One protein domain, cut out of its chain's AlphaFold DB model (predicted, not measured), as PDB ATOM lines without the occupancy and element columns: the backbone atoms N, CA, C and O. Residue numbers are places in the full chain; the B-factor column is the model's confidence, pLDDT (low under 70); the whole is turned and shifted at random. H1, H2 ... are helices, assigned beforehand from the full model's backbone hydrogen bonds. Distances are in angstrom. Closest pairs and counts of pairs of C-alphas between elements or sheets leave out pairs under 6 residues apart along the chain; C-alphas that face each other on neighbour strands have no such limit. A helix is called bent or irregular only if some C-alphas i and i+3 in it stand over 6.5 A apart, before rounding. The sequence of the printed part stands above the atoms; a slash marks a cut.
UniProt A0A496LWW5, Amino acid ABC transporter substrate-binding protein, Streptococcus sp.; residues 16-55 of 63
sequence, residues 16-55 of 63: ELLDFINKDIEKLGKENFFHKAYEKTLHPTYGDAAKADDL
ATOM      1  N   GLU A  16    -114.408 -46.662 -45.480       96.81
ATOM      2  CA  GLU A  16    -113.987 -45.924 -46.674       96.81
ATOM      3  C   GLU A  16    -114.970 -46.119 -47.833       96.81
ATOM      4  O   GLU A  16    -115.427 -45.147 -48.438       96.81
ATOM      5  N   LEU A  17    -115.360 -47.369 -48.101       95.56
ATOM      6  CA  LEU A  17    -116.335 -47.665 -49.146       95.56
ATOM      7  C   LEU A  17    -117.736 -47.165 -48.777       95.56
ATOM      8  O   LEU A  17    -118.454 -46.682 -49.649       95.56
ATOM      9  N   LEU A  18    -118.113 -47.250 -47.495       95.50
ATOM     10  CA  LEU A  18    -119.376 -46.694 -47.007       95.50
ATOM     11  C   LEU A  18    -119.458 -45.190 -47.290       95.50
ATOM     12  O   LEU A  18    -120.428 -44.721 -47.880       95.50
ATOM     13  N   ASP A  19    -118.420 -44.443 -46.914       95.88
ATOM     14  CA  ASP A  19    -118.368 -42.992 -47.088       95.88
ATOM     15  C   ASP A  19    -118.323 -42.597 -48.564       95.88
ATOM     16  O   ASP A  19    -118.934 -41.599 -48.954       95.88
ATOM     17  N   PHE A  20    -117.613 -43.371 -49.389       96.56
ATOM     18  CA  PHE A  20    -117.589 -43.176 -50.835       96.56
ATOM     19  C   PHE A  20    -118.991 -43.323 -51.436       96.56
ATOM     20  O   PHE A  20    -119.454 -42.410 -52.120       96.56
ATOM     21  N   ILE A  21    -119.684 -44.425 -51.135       94.94
ATOM     22  CA  ILE A  21    -121.029 -44.695 -51.658       94.94
ATOM     23  C   ILE A  21    -122.020 -43.631 -51.179       94.94
ATOM     24  O   ILE A  21    -122.786 -43.115 -51.987       94.94
ATOM     25  N   ASN A  22    -121.974 -43.241 -49.902       94.62
ATOM     26  CA  ASN A  22    -122.862 -42.207 -49.368       94.62
ATOM     27  C   ASN A  22    -122.667 -40.859 -50.081       94.62
ATOM     28  O   ASN A  22    -123.642 -40.228 -50.489       94.62
ATOM     29  N   LYS A  23    -121.414 -40.433 -50.293       95.69
ATOM     30  CA  LYS A  23    -121.107 -39.191 -51.025       95.69
ATOM     31  C   LYS A  23    -121.532 -39.261 -52.488       95.69
ATOM     32  O   LYS A  23    -121.998 -38.260 -53.035       95.69
ATOM     33  N   ASP A  24    -121.354 -40.415 -53.123       95.38
ATOM     34  CA  ASP A  24    -121.733 -40.598 -54.520       95.38
ATOM     35  C   ASP A  24    -123.259 -40.584 -54.686       95.38
ATOM     36  O   ASP A  24    -123.769 -39.858 -55.534       95.38
ATOM     37  N   ILE A  25    -124.006 -41.253 -53.800       94.06
ATOM     38  CA  ILE A  25    -125.477 -41.205 -53.772       94.06
ATOM     39  C   ILE A  25    -125.979 -39.766 -53.584       94.06
ATOM     40  O   ILE A  25    -126.872 -39.336 -54.315       94.06
ATOM     41  N   GLU A  26    -125.392 -38.984 -52.668       94.38
ATOM     42  CA  GLU A  26    -125.741 -37.563 -52.502       94.38
ATOM     43  C   GLU A  26    -125.474 -36.738 -53.769       94.38
ATOM     44  O   GLU A  26    -126.247 -35.837 -54.108       94.38
ATOM     45  N   LYS A  27    -124.375 -37.019 -54.476       95.50
ATOM     46  CA  LYS A  27    -124.033 -36.342 -55.731       95.50
ATOM     47  C   LYS A  27    -125.020 -36.705 -56.840       95.50
ATOM     48  O   LYS A  27    -125.537 -35.800 -57.490       95.50
ATOM     49  N   LEU A  28    -125.306 -37.993 -57.016       93.94
ATOM     50  CA  LEU A  28    -126.269 -38.506 -57.993       93.94
ATOM     51  C   LEU A  28    -127.681 -37.956 -57.738       93.94
ATOM     52  O   LEU A  28    -128.384 -37.611 -58.689       93.94
ATOM     53  N   GLY A  29    -128.042 -37.769 -56.465       91.38
ATOM     54  CA  GLY A  29    -129.287 -37.123 -56.049       91.38
ATOM     55  C   GLY A  29    -129.479 -35.725 -56.634       91.38
ATOM     56  O   GLY A  29    -130.555 -35.383 -57.114       91.38
ATOM     57  N   LYS A  30    -128.409 -34.921 -56.690       92.44
ATOM     58  CA  LYS A  30    -128.450 -33.565 -57.276       92.44
ATOM     59  C   LYS A  30    -128.698 -33.571 -58.784       92.44
ATOM     60  O   LYS A  30    -129.058 -32.541 -59.348       92.44
ATOM     61  N   GLU A  31    -128.491 -34.709 -59.442       93.62
ATOM     62  CA  GLU A  31    -128.668 -34.882 -60.883       93.62
ATOM     63  C   GLU A  31    -130.001 -35.567 -61.241       93.62
ATOM     64  O   GLU A  31    -130.236 -35.840 -62.428       93.62
ATOM     65  N   ASN A  32    -130.875 -35.833 -60.256       92.19
ATOM     66  CA  ASN A  32    -132.090 -36.650 -60.393       92.19
ATOM     67  C   ASN A  32    -131.795 -37.996 -61.074       92.19
ATOM     68  O   ASN A  32    -132.461 -38.403 -62.034       92.19
ATOM     69  N   PHE A  33    -130.697 -38.633 -60.664       94.62
ATOM     70  CA  PHE A  33    -130.210 -39.851 -61.299       94.62
ATOM     71  C   PHE A  33    -131.198 -41.008 -61.140       94.62
ATOM     72  O   PHE A  33    -131.465 -41.711 -62.117       94.62
ATOM     73  N   PHE A  34    -131.757 -41.204 -59.944       92.38
ATOM     74  CA  PHE A  34    -132.627 -42.344 -59.673       92.38
ATOM     75  C   PHE A  34    -134.010 -42.177 -60.311       92.38
ATOM     76  O   PHE A  34    -134.558 -43.163 -60.797       92.38
ATOM     77  N   HIS A  35    -134.518 -40.948 -60.454       92.69
ATOM     78  CA  HIS A  35    -135.708 -40.678 -61.272       92.69
ATOM     79  C   HIS A  35    -135.453 -41.013 -62.746       92.69
ATOM     80  O   HIS A  35    -136.241 -41.707 -63.384       92.69
ATOM     81  N   LYS A  36    -134.302 -40.604 -63.297       93.69
ATOM     82  CA  LYS A  36    -133.923 -40.978 -64.673       93.69
ATOM     83  C   LYS A  36    -133.735 -42.487 -64.835       93.69
ATOM     84  O   LYS A  36    -133.968 -43.010 -65.924       93.69
ATOM     85  N   ALA A  37    -133.273 -43.178 -63.795       92.25
ATOM     86  CA  ALA A  37    -133.165 -44.630 -63.792       92.25
ATOM     87  C   ALA A  37    -134.554 -45.282 -63.770       92.25
ATOM     88  O   ALA A  37    -134.796 -46.164 -64.591       92.25
ATOM     89  N   TYR A  38    -135.471 -44.796 -62.925       91.62
ATOM     90  CA  TYR A  38    -136.864 -45.244 -62.860       91.62
ATOM     91  C   TYR A  38    -137.531 -45.203 -64.237       91.62
ATOM     92  O   TYR A  38    -138.014 -46.229 -64.711       91.62
ATOM     93  N   GLU A  39    -137.451 -44.063 -64.926       90.81
ATOM     94  CA  GLU A  39    -138.023 -43.879 -66.268       90.81
ATOM     95  C   GLU A  39    -137.492 -44.886 -67.298       90.81
ATOM     96  O   GLU A  39    -138.196 -45.298 -68.218       90.81
ATOM     97  N   LYS A  40    -136.236 -45.316 -67.151       92.31
ATOM     98  CA  LYS A  40    -135.591 -46.231 -68.099       92.31
ATOM     99  C   LYS A  40    -135.809 -47.702 -67.776       92.31
ATOM    100  O   LYS A  40    -135.751 -48.520 -68.691       92.31
ATOM    101  N   THR A  41    -135.982 -48.056 -66.503       90.94
ATOM    102  CA  THR A  41    -135.928 -49.459 -66.059       90.94
ATOM    103  C   THR A  41    -137.232 -49.951 -65.447       90.94
ATOM    104  O   THR A  41    -137.600 -51.103 -65.663       90.94
ATOM    105  N   LEU A  42    -137.945 -49.095 -64.715       88.81
ATOM    106  CA  LEU A  42    -139.141 -49.468 -63.965       88.81
ATOM    107  C   LEU A  42    -140.411 -48.956 -64.646       88.81
ATOM    108  O   LEU A  42    -141.361 -49.724 -64.798       88.81
ATOM    109  N   HIS A  43    -140.410 -47.722 -65.153       90.00
ATOM    110  CA  HIS A  43    -141.568 -47.141 -65.834       90.00
ATOM    111  C   HIS A  43    -142.102 -47.996 -67.003       90.00
ATOM    112  O   HIS A  43    -143.313 -48.192 -67.062       90.00
ATOM    113  N   PRO A  44    -141.276 -48.632 -67.866       90.50
ATOM    114  CA  PRO A  44    -141.794 -49.506 -68.928       90.50
ATOM    115  C   PRO A  44    -142.581 -50.726 -68.425       90.50
ATOM    116  O   PRO A  44    -143.364 -51.302 -69.173       90.50
ATOM    117  N   THR A  45    -142.353 -51.137 -67.174       90.81
ATOM    118  CA  THR A  45    -143.032 -52.281 -66.551       90.81
ATOM    119  C   THR A  45    -144.257 -51.840 -65.752       90.81
ATOM    120  O   THR A  45    -145.292 -52.501 -65.804       90.81
ATOM    121  N   TYR A  46    -144.146 -50.736 -65.008       85.62
ATOM    122  CA  TYR A  46    -145.172 -50.298 -64.057       85.62
ATOM    123  C   TYR A  46    -146.105 -49.204 -64.600       85.62
ATOM    124  O   TYR A  46    -147.199 -49.027 -64.066       85.62
ATOM    125  N   GLY A  47    -145.722 -48.508 -65.675       81.56
ATOM    126  CA  GLY A  47    -146.510 -47.435 -66.286       81.56
ATOM    127  C   GLY A  47    -146.987 -46.404 -65.260       81.56
ATOM    128  O   GLY A  47    -146.229 -45.998 -64.382       81.56
ATOM    129  N   ASP A  48    -148.265 -46.033 -65.339       84.69
ATOM    130  CA  ASP A  48    -148.903 -45.073 -64.424       84.69
ATOM    131  C   ASP A  48    -149.301 -45.678 -63.065       84.69
ATOM    132  O   ASP A  48    -149.764 -44.960 -62.176       84.69
ATOM    133  N   ALA A  49    -149.159 -46.997 -62.887       85.25
ATOM    134  CA  ALA A  49    -149.552 -47.676 -61.652       85.25
ATOM    135  C   ALA A  49    -148.580 -47.408 -60.492       85.25
ATOM    136  O   ALA A  49    -148.946 -47.612 -59.335       85.25
ATOM    137  N   ALA A  50    -147.364 -46.946 -60.791       83.19
ATOM    138  CA  ALA A  50    -146.400 -46.504 -59.799       83.19
ATOM    139  C   ALA A  50    -145.755 -45.189 -60.243       83.19
ATOM    140  O   ALA A  50    -145.279 -45.064 -61.374       83.19
ATOM    141  N   LYS A  51    -145.741 -44.194 -59.357       86.06
ATOM    142  CA  LYS A  51    -145.065 -42.923 -59.621       86.06
ATOM    143  C   LYS A  51    -143.622 -43.016 -59.150       86.06
ATOM    144  O   LYS A  51    -143.345 -43.661 -58.142       86.06
ATOM    145  N   ALA A  52    -142.721 -42.344 -59.864       86.75
ATOM    146  CA  ALA A  52    -141.313 -42.281 -59.483       86.75
ATOM    147  C   ALA A  52    -141.155 -41.784 -58.034       86.75
ATOM    148  O   ALA A  52    -140.488 -42.441 -57.245       86.75
ATOM    149  N   ASP A  53    -141.868 -40.717 -57.665       86.75
ATOM    150  CA  ASP A  53    -141.812 -40.104 -56.329       86.75
ATOM    151  C   ASP A  53    -142.268 -41.039 -55.191       86.75
ATOM    152  O   ASP A  53    -141.868 -40.851 -54.046       86.75
ATOM    153  N   ASP A  54    -143.080 -42.062 -55.489       87.12
ATOM    154  CA  ASP A  54    -143.544 -43.036 -54.489       87.12
ATOM    155  C   ASP A  54    -142.504 -44.146 -54.227       87.12
ATOM    156  O   ASP A  54    -142.631 -44.915 -53.273       87.12
ATOM    157  N   LEU A  55    -141.487 -44.264 -55.089       86.12
ATOM    158  CA  LEU A  55    -140.514 -45.364 -55.093       86.12
ATOM    159  C   LEU A  55    -139.058 -44.897 -55.001       86.12
ATOM    160  O   LEU A  55    -138.190 -45.663 -54.577       86.12
TER     161      LEU A  55
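This is residues 16 to 55 of the 63 residues of the protein "Amino acid ABC transporter substrate-binding protein" of Streptococcus sp. (UniProt A0A496LWW5). H1 sticks out as a long arm, residues 16 to 24 and 26 to 29 standing free, from a loose head of three short helices, where the chain passes through H2 and H3, then folds back to bring H4 onto H2. The 40 printed residues have four named helices, H1 to H4 in order, and no named strand: all helix. The whole is loose, radius of gyration of the C-alphas 12.5 A, spans 38 by 16 by 16 A.

H1, residues 16 to 29, is close to but not clearly touching H2, residues 33 to 41, about perpendicular at 77 degrees; their closest C-alphas, Leu 28 and Phe 34, are 7.6 A apart. H2 touches H4, residues 52 to 55; the closest C-alphas, His 35 and Ala 52, are 6.1 A apart. H2 and H3, residues 43 to 49, meet only through their link. H3 and H4 are only just apart, closest C-alphas 8.0 A. Every O i to N i+4 pair is within hydrogen-bond range in H1 and H2; H3 has 1 of 3, and 2 of 4 O i to N i+3 pairs; H4 is too short for an i+4 pair.

H1, 20.0 A long, begins at C-alpha 16 (-113.987, -45.924, -46.674). H2 measures 12.2 A. H3, 9.0 A, is irregular: C-alphas 45 and 48 are 9.5 A apart. H4, 5.4 A, ends at C-alpha 55 (-140.514, -45.364, -55.093).

The farthest C-alphas, Glu 16 and Asp 48, are 39.2 A apart. The printed part has no cut, the three links are tight, and no printed residue is under 70 in pLDDT.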